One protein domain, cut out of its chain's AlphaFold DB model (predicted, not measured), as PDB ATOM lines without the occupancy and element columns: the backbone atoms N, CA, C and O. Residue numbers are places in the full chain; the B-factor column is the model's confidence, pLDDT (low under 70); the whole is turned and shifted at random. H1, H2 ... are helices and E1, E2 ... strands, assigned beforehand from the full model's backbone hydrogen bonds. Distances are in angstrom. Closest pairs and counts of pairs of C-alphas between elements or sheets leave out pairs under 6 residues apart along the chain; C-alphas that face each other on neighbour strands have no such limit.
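This is residues 21 to 39 and 213 to 343 of the 449 residues of an uncharacterized protein of Verrucomicrobiales bacterium (UniProt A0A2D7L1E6). One long helix, H7, makes the longest axis, with H1, H2 and H3 packed on its sides and H5 and H6 packed on its first part, while H4 packs on H5. A small hairpin, E1 and E2, lies beside H5 through E1. The printed part has 150 residues, in the order H1 H2 H3 H4 H5 E1 E2 H6 H7, with an antiparallel sheet E1 - E2; the class is mostly helix. It is compact, with a radius of gyration of the C-alphas of 16.2 A, and elongated, spanning 54 by 33 by 27 A.

E1 is residues 285 to 288 and E2 residues 293 to 296. H5 is residues 270 to 280, H4 253 to 262, H6 299 to 306, H3 236 to 249, 20.1 A long, H2 214 to 230, 24.2 A, and H1 22 to 31, starting at C-alpha 22 (91.866, 165.003, 178.222). H7, residues 310 to 343, is 49.2 A long and ends at C-alpha 343 (78.142, 158.168, 163.712).

In the hairpin E1 and E2, N 286 and O 295 are 2.9 A apart, within hydrogen-bond range. The closest C-alphas of H5 and E1, Asp 271 and Ser 288, are 5.1 A apart. H5 touches H4, Gly 273 to Ile 260 being the closest C-alphas at 5.8 A. H7 is the hub, touching six helices. Its residues 325 to 334 alone touch H2, the closest C-alphas, Gly 333 and Phe 228, 4.0 A apart, at a shallow tilt of 32 degrees, only just short of steep. Its residues 319 to 323 alone touch H3, at a steep tilt of 40 degrees, opposite ways; the closest C-alphas are Ile 319 and Leu 246, 6.3 A. In each helix every O i to N i+4 pair is within hydrogen-bond range.

Residues 40 to 212 are cut out; C-alphas 39 and 213 are 25.8 A apart. No link printed whole is long. Residues 21 to 39 have pLDDT under 70.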
ATOM      1  N   ASN A  21      90.160 160.879 178.698       52.00
ATOM      2  CA  ASN A  21      91.286 161.399 179.467       52.00
ATOM      3  C   ASN A  21      91.905 162.587 178.713       52.00
ATOM      4  O   ASN A  21      92.807 162.419 177.902       52.00
ATOM      5  N   VAL A  22      91.388 163.802 178.926       49.38
ATOM      6  CA  VAL A  22      91.866 165.003 178.222       49.38
ATOM      7  C   VAL A  22      93.335 165.274 178.540       49.38
ATOM      8  O   VAL A  22      94.055 165.736 177.666       49.38
ATOM      9  N   GLY A  23      93.815 164.904 179.734       50.00
ATOM     10  CA  GLY A  23      95.246 164.909 180.048       50.00
ATOM     11  C   GLY A  23      96.035 163.983 179.123       50.00
ATOM     12  O   GLY A  23      97.063 164.369 178.591       50.00
ATOM     13  N   GLU A  24      95.521 162.789 178.834       54.88
ATOM     14  CA  GLU A  24      96.102 161.887 177.838       54.88
ATOM     15  C   GLU A  24      95.969 162.411 176.411       54.88
ATOM     16  O   GLU A  24      96.904 162.242 175.653       54.88
ATOM     17  N   VAL A  25      94.885 163.091 176.040       53.44
ATOM     18  CA  VAL A  25      94.738 163.714 174.712       53.44
ATOM     19  C   VAL A  25      95.677 164.909 174.539       53.44
ATOM     20  O   VAL A  25      96.247 165.071 173.470       53.44
ATOM     21  N   VAL A  26      95.887 165.722 175.577       53.25
ATOM     22  CA  VAL A  26      96.888 166.801 175.603       53.25
ATOM     23  C   VAL A  26      98.288 166.204 175.522       53.25
ATOM     24  O   VAL A  26      99.073 166.605 174.670       53.25
ATOM     25  N   ARG A  27      98.585 165.195 176.353       56.69
ATOM     26  CA  ARG A  27      99.864 164.478 176.315       56.69
ATOM     27  C   ARG A  27     100.092 163.800 174.973       56.69
ATOM     28  O   ARG A  27     101.188 163.901 174.462       56.69
ATOM     29  N   GLN A  28      99.099 163.138 174.387       54.16
ATOM     30  CA  GLN A  28      99.194 162.482 173.082       54.16
ATOM     31  C   GLN A  28      99.224 163.499 171.944       54.16
ATOM     32  O   GLN A  28      99.916 163.258 170.970       54.16
ATOM     33  N   GLY A  29      98.523 164.627 172.032       49.66
ATOM     34  CA  GLY A  29      98.601 165.717 171.055       49.66
ATOM     35  C   GLY A  29     100.014 166.285 170.986       49.66
ATOM     36  O   GLY A  29     100.613 166.305 169.915       49.66
ATOM     37  N   ILE A  30     100.593 166.579 172.151       48.19
ATOM     38  CA  ILE A  30     101.965 167.077 172.283       48.19
ATOM     39  C   ILE A  30     102.994 165.975 171.949       48.19
ATOM     40  O   ILE A  30     103.922 166.214 171.188       48.19
ATOM     41  N   ALA A  31     102.803 164.739 172.423       44.94
ATOM     42  CA  ALA A  31     103.714 163.610 172.186       44.94
ATOM     43  C   ALA A  31     103.551 162.942 170.807       44.94
ATOM     44  O   ALA A  31     104.394 162.151 170.408       44.94
ATOM     45  N   SER A  32     102.482 163.204 170.052       43.59
ATOM     46  CA  SER A  32     102.332 162.687 168.677       43.59
ATOM     47  C   SER A  32     103.068 163.541 167.647       43.59
ATOM     48  O   SER A  32     103.283 163.076 166.526       43.59
ATOM     49  N   ALA A  33     103.521 164.738 168.033       44.78
ATOM     50  CA  ALA A  33     104.494 165.504 167.268       44.78
ATOM     51  C   ALA A  33     105.918 164.911 167.365       44.78
ATOM     52  O   ALA A  33     106.718 165.117 166.454       44.78
ATOM     53  N   GLU A  34     106.232 164.132 168.412       41.38
ATOM     54  CA  GLU A  34     107.594 163.664 168.713       41.38
ATOM     55  C   GLU A  34     107.588 162.195 169.177       41.38
ATOM     56  O   GLU A  34     107.133 161.825 170.254       41.38
ATOM     57  N   ALA A  35     108.044 161.303 168.301       36.53
ATOM     58  CA  ALA A  35     107.868 159.870 168.464       36.53
ATOM     59  C   ALA A  35     108.744 159.248 169.581       36.53
ATOM     60  O   ALA A  35     109.955 159.147 169.424       36.53
ATOM     61  N   THR A  36     108.078 158.549 170.516       37.16
ATOM     62  CA  THR A  36     108.466 157.232 171.100       37.16
ATOM     63  C   THR A  36     109.142 157.181 172.494       37.16
ATOM     64  O   THR A  36     110.317 157.469 172.642       37.16
ATOM     65  N   ARG A  37     108.421 156.536 173.439       38.09
ATOM     66  CA  ARG A  37     108.855 155.698 174.597       38.09
ATOM     67  C   ARG A  37     109.644 156.321 175.766       38.09
ATOM     68  O   ARG A  37     110.860 156.405 175.746       38.09
ATOM     69  N   SER A  38     108.922 156.461 176.886       39.41
ATOM     70  CA  SER A  38     109.245 155.916 178.222       39.41
ATOM     71  C   SER A  38     110.728 155.799 178.615       39.41
ATOM     72  O   SER A  38     111.231 154.695 178.834       39.41
ATOM     73  N   ILE A  39     111.375 156.943 178.795       40.47
ATOM     74  CA  ILE A  39     112.284 157.211 179.912       40.47
ATOM     75  C   ILE A  39     111.856 158.601 180.390       40.47
ATOM     76  O   ILE A  39     112.188 159.583 179.744       40.47
ATOM     77  N   ASP A 213     100.983 174.615 193.725       93.31
ATOM     78  CA  ASP A 213      99.933 175.503 193.229       93.31
ATOM     79  C   ASP A 213      98.839 174.694 192.522       93.31
ATOM     80  O   ASP A 213      98.691 174.664 191.297       93.31
ATOM     81  N   TYR A 214      98.069 173.981 193.339       86.62
ATOM     82  CA  TYR A 214      96.960 173.156 192.872       86.62
ATOM     83  C   TYR A 214      95.861 173.955 192.175       86.62
ATOM     84  O   TYR A 214      95.198 173.419 191.287       86.62
ATOM     85  N   GLU A 215      95.656 175.217 192.552       86.62
ATOM     86  CA  GLU A 215      94.651 176.064 191.911       86.62
ATOM     87  C   GLU A 215      95.033 176.355 190.461       86.62
ATOM     88  O   GLU A 215      94.198 176.189 189.566       86.62
ATOM     89  N   LEU A 216      96.296 176.718 190.214       88.31
ATOM     90  CA  LEU A 216      96.803 176.938 188.865       88.31
ATOM     91  C   LEU A 216      96.740 175.664 188.017       88.31
ATOM     92  O   LEU A 216      96.154 175.692 186.930       88.31
ATOM     93  N   GLY A 217      97.305 174.557 188.513       84.31
ATOM     94  CA  GLY A 217      97.347 173.290 187.778       84.31
ATOM     95  C   GLY A 217      95.947 172.805 187.387       84.31
ATOM     96  O   GLY A 217      95.676 172.531 186.216       84.31
ATOM     97  N   LEU A 218      95.003 172.809 188.338       81.19
ATOM     98  CA  LEU A 218      93.613 172.417 188.080       81.19
ATOM     99  C   LEU A 218      92.902 173.352 187.100       81.19
ATOM    100  O   LEU A 218      92.082 172.892 186.306       81.19
ATOM    101  N   ASN A 219      93.171 174.658 187.151       85.38
ATOM    102  CA  ASN A 219      92.544 175.613 186.241       85.38
ATOM    103  C   ASN A 219      92.991 175.389 184.786       85.38
ATOM    104  O   ASN A 219      92.160 175.396 183.877       85.38
ATOM    105  N   ILE A 220      94.283 175.124 184.567       85.75
ATOM    106  CA  ILE A 220      94.824 174.800 183.240       85.75
ATOM    107  C   ILE A 220      94.155 173.534 182.688       85.75
ATOM    108  O   ILE A 220      93.604 173.569 181.587       85.75
ATOM    109  N   ILE A 221      94.116 172.457 183.479       81.31
ATOM    110  CA  ILE A 221      93.507 171.178 183.078       81.31
ATOM    111  C   ILE A 221      92.020 171.358 182.737       81.31
ATOM    112  O   ILE A 221      91.579 170.959 181.660       81.31
ATOM    113  N   LYS A 222      91.250 172.030 183.604       82.62
ATOM    114  CA  LYS A 222      89.816 172.287 183.375       82.62
ATOM    115  C   LYS A 222      89.555 173.152 182.147       82.62
ATOM    116  O   LYS A 222      88.550 172.966 181.462       82.62
ATOM    117  N   THR A 223      90.436 174.107 181.865       85.94
ATOM    118  CA  THR A 223      90.313 174.961 180.680       85.94
ATOM    119  C   THR A 223      90.518 174.149 179.397       85.94
ATOM    120  O   THR A 223      89.737 174.301 178.454       85.94
ATOM    121  N   ASN A 224      91.495 173.236 179.388       82.94
ATOM    122  CA  ASN A 224      91.732 172.307 178.280       82.94
ATOM    123  C   ASN A 224      90.564 171.319 178.105       82.94
ATOM    124  O   ASN A 224      90.088 171.090 176.993       82.94
ATOM    125  N   GLU A 225      90.023 170.799 179.207       80.88
ATOM    126  CA  GLU A 225      88.832 169.945 179.190       80.88
ATOM    127  C   GLU A 225      87.610 170.670 178.615       80.88
ATOM    128  O   GLU A 225      86.908 170.140 177.753       80.88
ATOM    129  N   SER A 226      87.383 171.919 179.026       85.25
ATOM    130  CA  SER A 226      86.267 172.717 178.524       85.25
ATOM    131  C   SER A 226      86.361 172.965 177.018       85.25
ATOM    132  O   SER A 226      85.344 172.875 176.329       85.25
ATOM    133  N   ILE A 227      87.551 173.270 176.486       86.31
ATOM    134  CA  ILE A 227      87.694 173.504 175.043       86.31
ATOM    135  C   ILE A 227      87.578 172.206 174.237       86.31
ATOM    136  O   ILE A 227      86.970 172.215 173.168       86.31
ATOM    137  N   PHE A 228      88.058 171.080 174.772       83.88
ATOM    138  CA  PHE A 228      87.837 169.765 174.175       83.88
ATOM    139  C   PHE A 228      86.335 169.457 174.068       83.88
ATOM    140  O   PHE A 228      85.830 169.130 172.992       83.88
ATOM    141  N   GLN A 229      85.584 169.646 175.157       84.06
ATOM    142  CA  GLN A 229      84.138 169.395 175.190       84.06
ATOM    143  C   GLN A 229      83.332 170.333 174.275       84.06
ATOM    144  O   GLN A 229      82.259 169.951 173.810       84.06
ATOM    145  N   GLN A 230      83.830 171.541 173.982       87.25
ATOM    146  CA  GLN A 230      83.172 172.469 173.052       87.25
ATOM    147  C   GLN A 230      83.097 171.928 171.617       87.25
ATOM    148  O   GLN A 230      82.192 172.321 170.880       87.25
ATOM    149  N   GLY A 231      84.019 171.051 171.201       81.19
ATOM    150  CA  GLY A 231      83.954 170.393 169.892       81.19
ATOM    151  C   GLY A 231      84.007 171.345 168.689       81.19
ATOM    152  O   GLY A 231      83.454 171.044 167.629       81.19
ATOM    153  N   ALA A 232      84.625 172.517 168.852       75.69
ATOM    154  CA  ALA A 232      84.651 173.590 167.864       75.69
ATOM    155  C   ALA A 232      86.064 174.165 167.691       75.69
ATOM    156  O   ALA A 232      86.870 174.163 168.619       75.69
ATOM    157  N   VAL A 233      86.348 174.696 166.497       76.44
ATOM    158  CA  VAL A 233      87.616 175.385 166.214       76.44
ATOM    159  C   VAL A 233      87.690 176.675 167.034       76.44
ATOM    160  O   VAL A 233      86.720 177.435 167.099       76.44
ATOM    161  N   MET A 234      88.845 176.941 167.646       80.56
ATOM    162  CA  MET A 234      89.036 178.133 168.474       80.56
ATOM    163  C   MET A 234      89.036 179.413 167.647       80.56
ATOM    164  O   MET A 234      89.606 179.489 166.557       80.56
ATOM    165  N   ARG A 235      88.473 180.473 168.229       85.31
ATOM    166  CA  ARG A 235      88.583 181.827 167.681       85.31
ATOM    167  C   ARG A 235      89.912 182.471 168.099       85.31
ATOM    168  O   ARG A 235      90.336 182.275 169.241       85.31
ATOM    169  N   PRO A 236      90.509 183.343 167.264       87.94
ATOM    170  CA  PRO A 236      91.735 184.067 167.617       87.94
ATOM    171  C   PRO A 236      91.644 184.845 168.939       87.94
ATOM    172  O   PRO A 236      92.608 184.909 169.696       87.94
ATOM    173  N   SER A 237      90.469 185.394 169.263       88.62
ATOM    174  CA  SER A 237      90.240 186.096 170.530       88.62
ATOM    175  C   SER A 237      90.294 185.176 171.754       88.62
ATOM    176  O   SER A 237      90.786 185.597 172.796       88.62
ATOM    177  N   GLN A 238      89.832 183.926 171.635       88.31
ATOM    178  CA  GLN A 238      89.891 182.943 172.722       88.31
ATOM    179  C   GLN A 238      91.339 182.541 173.003       88.31
ATOM    180  O   GLN A 238      91.755 182.563 174.156       88.31
ATOM    181  N   LEU A 239      92.116 182.284 171.945       90.38
ATOM    182  CA  LEU A 239      93.553 182.027 172.058       90.38
ATOM    183  C   LEU A 239      94.273 183.189 172.740       90.38
ATOM    184  O   LEU A 239      95.026 182.974 173.684       90.38
ATOM    185  N   LYS A 240      93.989 184.431 172.326       94.31
ATOM    186  CA  LYS A 240      94.652 185.594 172.918       94.31
ATOM    187  C   LYS A 240      94.291 185.802 174.388       94.31
ATOM    188  O   LYS A 240      95.153 186.160 175.185       94.31
ATOM    189  N   MET A 241      93.029 185.587 174.762       92.81
ATOM    190  CA  MET A 241      92.607 185.673 176.163       92.81
ATOM    191  C   MET A 241      93.255 184.588 177.022       92.81
ATOM    192  O   MET A 241      93.657 184.877 178.148       92.81
ATOM    193  N   TYR A 242      93.373 183.369 176.494       94.31
ATOM    194  CA  TYR A 242      94.047 182.277 177.186       94.31
ATOM    195  C   TYR A 242      95.535 182.588 177.394       94.31
ATOM    196  O   TYR A 242      96.007 182.534 178.527       94.31
ATOM    197  N   GLU A 243      96.233 183.061 176.356       96.06
ATOM    198  CA  GLU A 243      97.632 183.504 176.437       96.06
ATOM    199  C   GLU A 243      97.834 184.587 177.511       96.06
ATOM    200  O   GLU A 243      98.730 184.475 178.344       96.06
ATOM    201  N   ILE A 244      96.977 185.617 177.542       96.38
ATOM    202  CA  ILE A 244      97.031 186.686 178.558       96.38
ATOM    203  C   ILE A 244      96.796 186.117 179.965       96.38
ATOM    204  O   ILE A 244      97.446 186.538 180.926       96.38
ATOM    205  N   GLY A 245      95.874 185.160 180.099       94.69
ATOM    206  CA  GLY A 245      95.624 184.454 181.353       94.69
ATOM    207  C   GLY A 245      96.867 183.718 181.848       94.69
ATOM    208  O   GLY A 245      97.270 183.911 182.994       94.69
ATOM    209  N   LEU A 246      97.521 182.953 180.971       95.94
ATOM    210  CA  LEU A 246      98.773 182.258 181.276       95.94
ATOM    211  C   LEU A 246      99.896 183.235 181.632       95.94
ATOM    212  O   LEU A 246     100.553 183.063 182.656       95.94
ATOM    213  N   GLN A 247     100.070 184.298 180.840       96.00
ATOM    214  CA  GLN A 247     101.056 185.349 181.098       96.00
ATOM    215  C   GLN A 247     100.888 185.955 182.483       96.00
ATOM    216  O   GLN A 247     101.890 186.210 183.136       96.00
ATOM    217  N   LYS A 248      99.647 186.180 182.933       95.06
ATOM    218  CA  LYS A 248      99.347 186.718 184.263       95.06
ATOM    219  C   LYS A 248      99.603 185.692 185.369       95.06
ATOM    220  O   LYS A 248     100.232 186.034 186.368       95.06
ATOM    221  N   SER A 249      99.129 184.460 185.208       92.56
ATOM    222  CA  SER A 249      99.258 183.418 186.233       92.56
ATOM    223  C   SER A 249     100.708 182.980 186.450       92.56
ATOM    224  O   SER A 249     101.114 182.730 187.581       92.56
ATOM    225  N   LEU A 250     101.513 182.941 185.385       96.00
ATOM    226  CA  LEU A 250     102.899 182.466 185.428       96.00
ATOM    227  C   LEU A 250     103.928 183.561 185.741       96.00
ATOM    228  O   LEU A 250     105.126 183.280 185.761       96.00
ATOM    229  N   GLN A 251     103.506 184.803 186.019       94.56
ATOM    230  CA  GLN A 251     104.433 185.840 186.509       94.56
ATOM    231  C   GLN A 251     105.051 185.439 187.848       94.56
ATOM    232  O   GLN A 251     106.226 185.711 188.092       94.56
ATOM    233  N   ASN A 252     104.266 184.771 188.697       94.75
ATOM    234  CA  ASN A 252     104.750 184.251 189.961       94.75
ATOM    235  C   ASN A 252     105.672 183.048 189.711       94.75
ATOM    236  O   ASN A 252     105.240 181.999 189.238       94.75
ATOM    237  N   VAL A 253     106.949 183.203 190.068       95.00
ATOM    238  CA  VAL A 253     107.980 182.169 189.907       95.00
ATOM    239  C   VAL A 253     107.653 180.900 190.694       95.00
ATOM    240  O   VAL A 253     107.932 179.806 190.218       95.00
ATOM    241  N   ASN A 254     107.024 181.019 191.862       95.19
ATOM    242  CA  ASN A 254     106.626 179.873 192.674       95.19
ATOM    243  C   ASN A 254     105.518 179.064 191.991       95.19
ATOM    244  O   ASN A 254     105.601 177.840 191.927       95.19
ATOM    245  N   SER A 255     104.527 179.744 191.411       94.88
ATOM    246  CA  SER A 255     103.479 179.099 190.613       94.88
ATOM    247  C   SER A 255     104.049 178.445 189.352       94.88
ATOM    248  O   SER A 255     103.662 177.332 189.013       94.88
ATOM    249  N   LEU A 256     105.014 179.093 188.689       96.75
ATOM    250  CA  LEU A 256     105.717 178.531 187.533       96.75
ATOM    251  C   LEU A 256     106.520 177.274 187.900       96.75
ATOM    252  O   LEU A 256     106.380 176.254 187.233       96.75
ATOM    253  N   LYS A 257     107.315 177.320 188.976       96.31
ATOM    254  CA  LYS A 257     108.041 176.152 189.498       96.31
ATOM    255  C   LYS A 257     107.073 175.024 189.839       96.31
ATOM    256  O   LYS A 257     107.285 173.893 189.422       96.31
ATOM    257  N   SER A 258     105.983 175.327 190.541       94.94
ATOM    258  CA  SER A 258     105.013 174.289 190.870       94.94
ATOM    259  C   SER A 258     104.384 173.672 189.621       94.94
ATOM    260  O   SER A 258     104.346 172.452 189.506       94.94
ATOM    261  N   LEU A 259     103.978 174.488 188.644       93.75
ATOM    262  CA  LEU A 259     103.466 173.992 187.369       93.75
ATOM    263  C   LEU A 259     104.447 173.016 186.699       93.75
ATOM    264  O   LEU A 259     104.045 171.937 186.278       93.75
ATOM    265  N   ILE A 260     105.718 173.416 186.600       94.50
ATOM    266  CA  ILE A 260     106.753 172.675 185.873       94.50
ATOM    267  C   ILE A 260     107.051 171.325 186.527       94.50
ATOM    268  O   ILE A 260     107.187 170.330 185.820       94.50
ATOM    269  N   TYR A 261     107.163 171.288 187.854       94.12
ATOM    270  CA  TYR A 261     107.690 170.120 188.561       94.12
ATOM    271  C   TYR A 261     106.620 169.249 189.234       94.12
ATOM    272  O   TYR A 261     106.921 168.114 189.589       94.12
ATOM    273  N   ASP A 262     105.397 169.747 189.454       90.00
ATOM    274  CA  ASP A 262     104.380 169.015 190.228       90.00
ATOM    275  C   ASP A 262     103.256 168.396 189.402       90.00
ATOM    276  O   ASP A 262     102.520 167.566 189.940       90.00
ATOM    277  N   PHE A 263     103.103 168.818 188.148       85.12
ATOM    278  CA  PHE A 263     102.011 168.407 187.259       85.12
ATOM    279  C   PHE A 263     102.535 167.770 185.970       85.12
ATOM    280  O   PHE A 263     101.844 167.780 184.954       85.12
ATOM    281  N   SER A 264     103.760 167.233 186.001       81.88
ATOM    282  CA  SER A 264     104.405 166.576 184.858       81.88
ATOM    283  C   SER A 264     103.661 165.324 184.376       81.88
ATOM    284  O   SER A 264     103.799 164.900 183.228       81.88
ATOM    285  N   ASP A 265     102.868 164.718 185.262       76.75
ATOM    286  CA  ASP A 265     102.029 163.570 184.935       76.75
ATOM    287  C   ASP A 265     100.824 163.992 184.087       76.75
ATOM    288  O   ASP A 265     100.411 163.256 183.194       76.75
ATOM    289  N   GLU A 266     100.254 165.178 184.318       75.19
ATOM    290  CA  GLU A 266      99.115 165.720 183.571       75.19
ATOM    291  C   GLU A 266      99.518 166.597 182.382       75.19
ATOM    292  O   GLU A 266      98.799 166.643 181.380       75.19
ATOM    293  N   LEU A 267     100.656 167.279 182.480       79.94
ATOM    294  CA  LEU A 267     101.187 168.232 181.511       79.94
ATOM    295  C   LEU A 267     102.628 167.831 181.168       79.94
ATOM    296  O   LEU A 267     103.398 167.569 182.077       79.94
ATOM    297  N   PRO A 268     103.050 167.808 179.895       81.06
ATOM    298  CA  PRO A 268     104.392 167.350 179.521       81.06
ATOM    299  C   PRO A 268     105.474 168.409 179.816       81.06
ATOM    300  O   PRO A 268     106.051 169.003 178.912       81.06
ATOM    301  N   THR A 269     105.732 168.688 181.094       88.38
ATOM    302  CA  THR A 269     106.600 169.786 181.558       88.38
ATOM    303  C   THR A 269     108.018 169.358 181.938       88.38
ATOM    304  O   THR A 269     108.814 170.217 182.314       88.38
ATOM    305  N   ASN A 270     108.366 168.072 181.821       89.50
ATOM    306  CA  ASN A 270     109.696 167.561 182.188       89.50
ATOM    307  C   ASN A 270     110.831 168.319 181.495       89.50
ATOM    308  O   ASN A 270     111.773 168.739 182.161       89.50
ATOM    309  N   ASP A 271     110.702 168.586 180.197       90.62
ATOM    310  CA  ASP A 271     111.704 169.327 179.425       90.62
ATOM    311  C   ASP A 271     111.915 170.745 179.965       90.62
ATOM    312  O   ASP A 271     113.043 171.231 180.031       90.62
ATOM    313  N   LEU A 272     110.846 171.396 180.438       94.50
ATOM    314  CA  LEU A 272     110.941 172.703 181.090       94.50
ATOM    315  C   LEU A 272     111.669 172.604 182.431       94.50
ATOM    316  O   LEU A 272     112.422 173.512 182.778       94.50
ATOM    317  N   GLY A 273     111.468 171.515 183.175       94.94
ATOM    318  CA  GLY A 273     112.181 171.243 184.421       94.94
ATOM    319  C   GLY A 273     113.661 170.943 184.188       94.94
ATOM    320  O   GLY A 273     114.511 171.482 184.893       94.94
ATOM    321  N   ASN A 274     113.990 170.165 183.156       93.94
ATOM    322  CA  ASN A 274     115.368 169.898 182.739       93.94
ATOM    323  C   ASN A 274     116.066 171.182 182.274       93.94
ATOM    324  O   ASN A 274     117.203 171.452 182.662       93.94
ATOM    325  N   MET A 275     115.365 172.014 181.503       94.94
ATOM    326  CA  MET A 275     115.846 173.329 181.094       94.94
ATOM    327  C   MET A 275     116.066 174.256 182.296       94.94
ATOM    328  O   MET A 275     117.098 174.921 182.381       94.94
ATOM    329  N   TRP A 276     115.128 174.290 183.245       95.75
ATOM    330  CA  TRP A 276     115.252 175.080 184.470       95.75
ATOM    331  C   TRP A 276     116.465 174.644 185.305       95.75
ATOM    332  O   TRP A 276     117.252 175.489 185.750       95.75
ATOM    333  N   ASP A 277     116.642 173.335 185.492       94.25
ATOM    334  CA  ASP A 277     117.777 172.747 186.204       94.25
ATOM    335  C   ASP A 277     119.105 173.113 185.528       94.25
ATOM    336  O   ASP A 277     120.030 173.574 186.200       94.25
ATOM    337  N   ALA A 278     119.187 172.973 184.203       93.62
ATOM    338  CA  ALA A 278     120.368 173.314 183.415       93.62
ATOM    339  C   ALA A 278     120.747 174.794 183.542       93.62
ATOM    340  O   ALA A 278     121.903 175.113 183.827       93.62
ATOM    341  N   ILE A 279     119.771 175.696 183.397       94.56
ATOM    342  CA  ILE A 279     119.969 177.144 183.548       94.56
ATOM    343  C   ILE A 279     120.482 177.469 184.952       94.56
ATOM    344  O   ILE A 279     121.451 178.211 185.104       94.56
ATOM    345  N   THR A 280     119.865 176.884 185.980       92.38
ATOM    346  CA  THR A 280     120.255 177.112 187.380       92.38
ATOM    347  C   THR A 280     121.656 176.566 187.672       92.38
ATOM    348  O   THR A 280     122.400 177.150 188.458       92.38
ATOM    349  N   ALA A 281     122.044 175.476 187.008       91.12
ATOM    350  CA  ALA A 281     123.380 174.897 187.081       91.12
ATOM    351  C   ALA A 281     124.425 175.627 186.211       91.12
ATOM    352  O   ALA A 281     125.597 175.255 186.248       91.12
ATOM    353  N   GLY A 282     124.032 176.636 185.424       91.62
ATOM    354  CA  GLY A 282     124.925 177.334 184.492       91.62
ATOM    355  C   GLY A 282     125.377 176.474 183.306       91.62
ATOM    356  O   GLY A 282     126.468 176.680 182.777       91.62
ATOM    357  N   SER A 283     124.571 175.486 182.915       91.25
ATOM    358  CA  SER A 283     124.853 174.577 181.799       91.25
ATOM    359  C   SER A 283     124.467 175.202 180.455       91.25
ATOM    360  O   SER A 283     123.534 175.999 180.375       91.25
ATOM    361  N   SER A 284     125.169 174.823 179.383       91.81
ATOM    362  CA  SER A 284     124.875 175.260 178.005       91.81
ATOM    363  C   SER A 284     123.861 174.370 177.278       91.81
ATOM    364  O   SER A 284     123.544 174.610 176.114       91.81
ATOM    365  N   SER A 285     123.371 173.336 177.949       91.38
ATOM    366  CA  SER A 285     122.521 172.296 177.388       91.38
ATOM    367  C   SER A 285     121.632 171.686 178.463       91.38
ATOM    368  O   SER A 285     121.911 171.803 179.659       91.38
ATOM    369  N   TYR A 286     120.557 171.034 178.033       91.19
ATOM    370  CA  TYR A 286     119.640 170.287 178.888       91.19
ATOM    371  C   TYR A 286     119.172 169.018 178.180       91.19
ATOM    372  O   TYR A 286     119.167 168.949 176.954       91.19
ATOM    373  N   TYR A 287     118.772 168.001 178.938       87.25
ATOM    374  CA  TYR A 287     118.175 166.797 178.367       87.25
ATOM    375  C   TYR A 287     116.693 167.032 178.051       87.25
ATOM    376  O   TYR A 287     115.957 167.533 178.900       87.25
ATOM    377  N   SER A 288     116.256 166.667 176.849       85.44
ATOM    378  CA  SER A 288     114.839 166.624 176.487       85.44
ATOM    379  C   SER A 288     114.360 165.180 176.479       85.44
ATOM    380  O   SER A 288     114.899 164.335 175.759       85.44
ATOM    381  N   ASP A 289     113.324 164.919 177.271       78.75
ATOM    382  CA  ASP A 289     112.609 163.649 177.303       78.75
ATOM    383  C   ASP A 289     111.875 163.421 175.981       78.75
ATOM    384  O   ASP A 289     111.790 162.286 175.510       78.75
ATOM    385  N   ALA A 290     111.364 164.492 175.369       74.50
ATOM    386  CA  ALA A 290     110.536 164.404 174.177       74.50
ATOM    387  C   ALA A 290     111.305 163.858 172.960       74.50
ATOM    388  O   ALA A 290     110.775 163.050 172.194       74.50
ATOM    389  N   ILE A 291     112.591 164.207 172.837       80.00
ATOM    390  CA  ILE A 291     113.482 163.671 171.795       80.00
ATOM    391  C   ILE A 291     114.515 162.658 172.317       80.00
ATOM    392  O   ILE A 291     115.309 162.132 171.534       80.00
ATOM    393  N   GLY A 292     114.548 162.401 173.627       81.31
ATOM    394  CA  GLY A 292     115.467 161.461 174.273       81.31
ATOM    395  C   GLY A 292     116.952 161.810 174.115       81.31
ATOM    396  O   GLY A 292     117.786 160.914 173.964       81.31
ATOM    397  N   SER A 293     117.295 163.100 174.062       85.62
ATOM    398  CA  SER A 293     118.676 163.547 173.851       85.62
ATOM    399  C   SER A 293     118.963 164.929 174.438       85.62
ATOM    400  O   SER A 293     118.065 165.666 174.839       85.62
ATOM    401  N   GLU A 294     120.248 165.263 174.515       90.12
ATOM    402  CA  GLU A 294     120.723 166.559 174.987       90.12
ATOM    403  C   GLU A 294     120.546 167.643 173.911       90.12
ATOM    404  O   GLU A 294     121.003 167.500 172.774       90.12
ATOM    405  N   ILE A 295     119.897 168.744 174.289       90.06
ATOM    406  CA  ILE A 295     119.662 169.932 173.471       90.06
ATOM    407  C   ILE A 295     120.587 171.046 173.950       90.06
ATOM    408  O   ILE A 295     120.551 171.446 175.114       90.06
ATOM    409  N   ASN A 296     121.385 171.590 173.034       95.38
ATOM    410  CA  ASN A 296     122.153 172.806 173.290       95.38
ATOM    411  C   ASN A 296     121.244 174.033 173.213       95.38
ATOM    412  O   ASN A 296     120.444 174.161 172.282       95.38
ATOM    413  N   PHE A 297     121.418 174.969 174.144       94.31
ATOM    414  CA  PHE A 297     120.816 176.291 174.019       94.31
ATOM    415  C   PHE A 297     121.370 177.005 172.785       94.31
ATOM    416  O   PHE A 297     122.565 176.940 172.491       94.31
ATOM    417  N   SER A 298     120.502 177.717 172.067       94.94
ATOM    418  CA  SER A 298     120.941 178.581 170.972       94.94
ATOM    419  C   SER A 298     121.779 179.752 171.494       94.94
ATOM    420  O   SER A 298     121.665 180.137 172.658       94.94
ATOM    421  N   ASP A 299     122.568 180.387 170.625       94.50
ATOM    422  CA  ASP A 299     123.347 181.581 170.991       94.50
ATOM    423  C   ASP A 299     122.460 182.701 171.570       94.50
ATOM    424  O   ASP A 299     122.844 183.397 172.511       94.50
ATOM    425  N   GLU A 300     121.240 182.855 171.044       94.38
ATOM    426  CA  GLU A 300     120.256 183.816 171.551       94.38
ATOM    427  C   GLU A 300     119.784 183.447 172.963       94.38
ATOM    428  O   GLU A 300     119.772 184.300 173.854       94.38
ATOM    429  N   GLN A 301     119.450 182.174 173.194       93.88
ATOM    430  CA  GLN A 301     119.060 181.680 174.516       93.88
ATOM    431  C   GLN A 301     120.207 181.826 175.517       93.88
ATOM    432  O   GLN A 301     119.992 182.327 176.619       93.88
ATOM    433  N   MET A 302     121.435 181.488 175.120       94.69
ATOM    434  CA  MET A 302     122.628 181.652 175.952       94.69
ATOM    435  C   MET A 302     122.882 183.113 176.316       94.69
ATOM    436  O   MET A 302     123.240 183.409 177.459       94.69
ATOM    437  N   ASN A 303     122.653 184.045 175.390       93.69
ATOM    438  CA  ASN A 303     122.747 185.474 175.675       93.69
ATOM    439  C   ASN A 303     121.666 185.924 176.677       93.69
ATOM    440  O   ASN A 303     121.962 186.661 177.617       93.69
ATOM    441  N   ILE A 304     120.424 185.455 176.535       93.12
ATOM    442  CA  ILE A 304     119.341 185.745 177.492       93.12
ATOM    443  C   ILE A 304     119.688 185.204 178.885       93.12
ATOM    444  O   ILE A 304     119.591 185.937 179.871       93.12
ATOM    445  N   ILE A 305     120.136 183.948 178.965       93.69
ATOM    446  CA  ILE A 305     120.519 183.280 180.215       93.69
ATOM    447  C   ILE A 305     121.652 184.048 180.905       93.69
ATOM    448  O   ILE A 305     121.539 184.378 182.086       93.69
ATOM    449  N   SER A 306     122.697 184.411 180.158       91.81
ATOM    450  CA  SER A 306     123.866 185.133 180.683       91.81
ATOM    451  C   SER A 306     123.525 186.523 181.231       91.81
ATOM    452  O   SER A 306     124.207 187.019 182.122       91.81
ATOM    453  N   ASN A 307     122.446 187.140 180.739       93.12
ATOM    454  CA  ASN A 307     121.937 188.424 181.224       93.12
ATOM    455  C   ASN A 307     120.868 188.279 182.328       93.12
ATOM    456  O   ASN A 307     120.163 189.239 182.633       93.12
ATOM    457  N   GLY A 308     120.724 187.092 182.930       90.12
ATOM    458  CA  GLY A 308     119.783 186.829 184.025       90.12
ATOM    459  C   GLY A 308     118.341 186.553 183.584       90.12
ATOM    460  O   GLY A 308     117.469 186.375 184.431       90.12
ATOM    461  N   GLY A 309     118.077 186.466 182.278       93.75
ATOM    462  CA  GLY A 309     116.746 186.228 181.709       93.75
ATOM    463  C   GLY A 309     116.326 184.756 181.644       93.75
ATOM    464  O   GLY A 309     115.332 184.436 180.998       93.75
ATOM    465  N   GLY A 310     117.062 183.839 182.280       94.06
ATOM    466  CA  GLY A 310     116.794 182.398 182.199       94.06
ATOM    467  C   GLY A 310     115.394 182.002 182.689       94.06
ATOM    468  O   GLY A 310     114.707 181.220 182.039       94.06
ATOM    469  N   VAL A 311     114.915 182.605 183.782       93.50
ATOM    470  CA  VAL A 311     113.549 182.363 184.287       93.50
ATOM    471  C   VAL A 311     112.488 182.859 183.301       93.50
ATOM    472  O   VAL A 311     111.459 182.209 183.114       93.50
ATOM    473  N   ASP A 312     112.736 183.994 182.647       94.88
ATOM    474  CA  ASP A 312     111.821 184.551 181.650       94.88
ATOM    475  C   ASP A 312     111.766 183.680 180.392       94.88
ATOM    476  O   ASP A 312     110.683 183.492 179.833       94.88
ATOM    477  N   LEU A 313     112.902 183.093 179.999       95.50
ATOM    478  CA  LEU A 313     112.973 182.099 178.933       95.50
ATOM    479  C   LEU A 313     112.126 180.866 179.275       95.50
ATOM    480  O   LEU A 313     111.257 180.501 178.487       95.50
ATOM    481  N   VAL A 314     112.293 180.279 180.468       96.50
ATOM    482  CA  VAL A 314     111.478 179.118 180.871       96.50
ATOM    483  C   VAL A 314     109.995 179.469 180.943       96.50
ATOM    484  O   VAL A 314     109.158 178.695 180.486       96.50
ATOM    485  N   ARG A 315     109.642 180.658 181.446       97.25
ATOM    486  CA  ARG A 315     108.247 181.121 181.459       97.25
ATOM    487  C   ARG A 315     107.668 181.208 180.049       97.25
ATOM    488  O   ARG A 315     106.524 180.810 179.842       97.25
ATOM    489  N   LYS A 316     108.430 181.746 179.095       96.00
ATOM    490  CA  LYS A 316     108.008 181.854 177.696       96.00
ATOM    491  C   LYS A 316     107.737 180.471 177.104       96.00
ATOM    492  O   LYS A 316     106.669 180.275 176.531       96.00
ATOM    493  N   GLU A 317     108.643 179.516 177.303       94.62
ATOM    494  CA  GLU A 317     108.451 178.153 176.796       94.62
ATOM    495  C   GLU A 317     107.304 177.417 177.497       94.62
ATOM    496  O   GLU A 317     106.528 176.728 176.840       94.62
ATOM    497  N   ALA A 318     107.095 177.645 178.797       95.88
ATOM    498  CA  ALA A 318     105.923 177.134 179.504       95.88
ATOM    499  C   ALA A 318     104.612 177.667 178.906       95.88
ATOM    500  O   ALA A 318     103.669 176.907 178.695       95.88
ATOM    501  N   ILE A 319     104.546 178.965 178.589       96.56
ATOM    502  CA  ILE A 319     103.371 179.554 177.932       96.56
ATOM    503  C   ILE A 319     103.166 178.937 176.546       96.56
ATOM    504  O   ILE A 319     102.038 178.570 176.226       96.56
ATOM    505  N   ASN A 320     104.225 178.786 175.744       94.19
ATOM    506  CA  ASN A 320     104.144 178.167 174.417       94.19
ATOM    507  C   ASN A 320     103.596 176.736 174.496       94.19
ATOM    508  O   ASN A 320     102.653 176.401 173.780       94.19
ATOM    509  N   LEU A 321     104.134 175.925 175.411       90.81
ATOM    510  CA  LEU A 321     103.704 174.546 175.637       90.81
ATOM    511  C   LEU A 321     102.215 174.467 176.000       90.81
ATOM    512  O   LEU A 321     101.462 173.683 175.423       90.81
ATOM    513  N   LEU A 322     101.764 175.300 176.940       91.75
ATOM    514  CA  LEU A 322     100.364 175.317 177.364       91.75
ATOM    515  C   LEU A 322      99.425 175.833 176.270       91.75
ATOM    516  O   LEU A 322      98.319 175.315 176.114       91.75
ATOM    517  N   MET A 323      99.858 176.833 175.496       93.00
ATOM    518  CA  MET A 323      99.120 177.317 174.328       93.00
ATOM    519  C   MET A 323      98.941 176.208 173.288       93.00
ATOM    520  O   MET A 323      97.835 176.047 172.771       93.00
ATOM    521  N   GLN A 324      99.993 175.427 173.023       87.88
ATOM    522  CA  GLN A 324      99.930 174.273 172.128       87.88
ATOM    523  C   GLN A 324      98.959 173.214 172.663       87.88
ATOM    524  O   GLN A 324      98.034 172.821 171.960       87.88
ATOM    525  N   GLY A 325      99.068 172.840 173.942       84.00
ATOM    526  CA  GLY A 325      98.157 171.868 174.558       84.00
ATOM    527  C   GLY A 325      96.685 172.300 174.535       84.00
ATOM    528  O   GLY A 325      95.790 171.481 174.300       84.00
ATOM    529  N   TYR A 326      96.412 173.593 174.723       88.25
ATOM    530  CA  TYR A 326      95.068 174.152 174.565       88.25
ATOM    531  C   TYR A 326      94.576 174.046 173.117       88.25
ATOM    532  O   TYR A 326      93.415 173.701 172.877       88.25
ATOM    533  N   GLN A 327      95.460 174.292 172.146       88.25
ATOM    534  CA  GLN A 327      95.121 174.172 170.734       88.25
ATOM    535  C   GLN A 327      94.816 172.731 170.321       88.25
ATOM    536  O   GLN A 327      93.786 172.477 169.687       88.25
ATOM    537  N   ASP A 328      95.661 171.795 170.737       83.56
ATOM    538  CA  ASP A 328      95.512 170.368 170.453       83.56
ATOM    539  C   ASP A 328      94.229 169.812 171.071       83.56
ATOM    540  O   ASP A 328      93.490 169.074 170.416       83.56
ATOM    541  N   SER A 329      93.895 170.250 172.291       83.56
ATOM    542  CA  SER A 329      92.628 169.909 172.950       83.56
ATOM    543  C   SER A 329      91.419 170.308 172.105       83.56
ATOM    544  O   SER A 329      90.474 169.533 171.962       83.56
ATOM    545  N   ALA A 330      91.441 171.501 171.507       85.06
ATOM    546  CA  ALA A 330      90.352 171.966 170.655       85.06
ATOM    547  C   ALA A 330      90.249 171.169 169.347       85.06
ATOM    548  O   ALA A 330      89.145 170.820 168.921       85.06
ATOM    549  N   VAL A 331      91.384 170.858 168.710       82.88
ATOM    550  CA  VAL A 331      91.430 170.050 167.479       82.88
ATOM    551  C   VAL A 331      90.915 168.636 167.745       82.88
ATOM    552  O   VAL A 331      90.061 168.140 167.005       82.88
ATOM    553  N   ALA A 332      91.375 168.005 168.824       79.69
ATOM    554  CA  ALA A 332      90.921 166.682 169.227       79.69
ATOM    555  C   ALA A 332      89.428 166.679 169.581       79.69
ATOM    556  O   ALA A 332      88.684 165.820 169.108       79.69
ATOM    557  N   GLY A 333      88.968 167.688 170.326       81.50
ATOM    558  CA  GLY A 333      87.555 167.871 170.646       81.50
ATOM    559  C   GLY A 333      86.688 168.018 169.399       81.50
ATOM    560  O   GLY A 333      85.630 167.396 169.288       81.50
ATOM    561  N   LYS A 334      87.147 168.799 168.413       84.38
ATOM    562  CA  LYS A 334      86.467 168.961 167.122       84.38
ATOM    563  C   LYS A 334      86.384 167.642 166.356       84.38
ATOM    564  O   LYS A 334      85.305 167.292 165.883       84.38
ATOM    565  N   LYS A 335      87.489 166.894 166.282       82.06
ATOM    566  CA  LYS A 335      87.537 165.570 165.643       82.06
ATOM    567  C   LYS A 335      86.560 164.593 166.299       82.06
ATOM    568  O   LYS A 335      85.822 163.912 165.593       82.06
ATOM    569  N   GLU A 336      86.507 164.563 167.629       80.94
ATOM    570  CA  GLU A 336      85.581 163.718 168.391       80.94
ATOM    571  C   GLU A 336      84.118 164.131 168.169       80.94
ATOM    572  O   GLU A 336      83.248 163.288 167.946       80.94
ATOM    573  N   ALA A 337      83.827 165.434 168.178       81.12
ATOM    574  CA  ALA A 337      82.489 165.949 167.901       81.12
ATOM    575  C   ALA A 337      82.033 165.618 166.471       81.12
ATOM    576  O   ALA A 337      80.887 165.210 166.268       81.12
ATOM    577  N   ASP A 338      82.929 165.742 165.490       79.00
ATOM    578  CA  ASP A 338      82.656 165.385 164.099       79.00
ATOM    579  C   ASP A 338      82.469 163.875 163.926       79.00
ATOM    580  O   ASP A 338      81.541 163.466 163.231       79.00
ATOM    581  N   ALA A 339      83.251 163.044 164.619       77.19
ATOM    582  CA  ALA A 339      83.076 161.593 164.629       77.19
ATOM    583  C   ALA A 339      81.737 161.178 165.262       77.19
ATOM    584  O   ALA A 339      81.006 160.365 164.695       77.19
ATOM    585  N   LYS A 340      81.351 161.776 166.398       83.06
ATOM    586  CA  LYS A 340      80.034 161.543 167.020       83.06
ATOM    587  C   LYS A 340      78.898 161.945 166.092       83.06
ATOM    588  O   LYS A 340      77.936 161.195 165.931       83.06
ATOM    589  N   LYS A 341      79.022 163.109 165.452       80.38
ATOM    590  CA  LYS A 341      78.046 163.589 164.475       80.38
ATOM    591  C   LYS A 341      77.961 162.651 163.272       80.38
ATOM    592  O   LYS A 341      76.859 162.281 162.882       80.38
ATOM    593  N   TRP A 342      79.100 162.217 162.739       74.31
ATOM    594  CA  TRP A 342      79.174 161.233 161.662       74.31
ATOM    595  C   TRP A 342      78.458 159.936 162.036       74.31
ATOM    596  O   TRP A 342      77.610 159.454 161.292       74.31
ATOM    597  N   ASN A 343      78.737 159.407 163.225       75.69
ATOM    598  CA  ASN A 343      78.142 158.168 163.712       75.69
ATOM    599  C   ASN A 343      76.636 158.283 163.980       75.69
ATOM    600  O   ASN A 343      75.951 157.268 163.902       75.69
TER     601      ASN A 343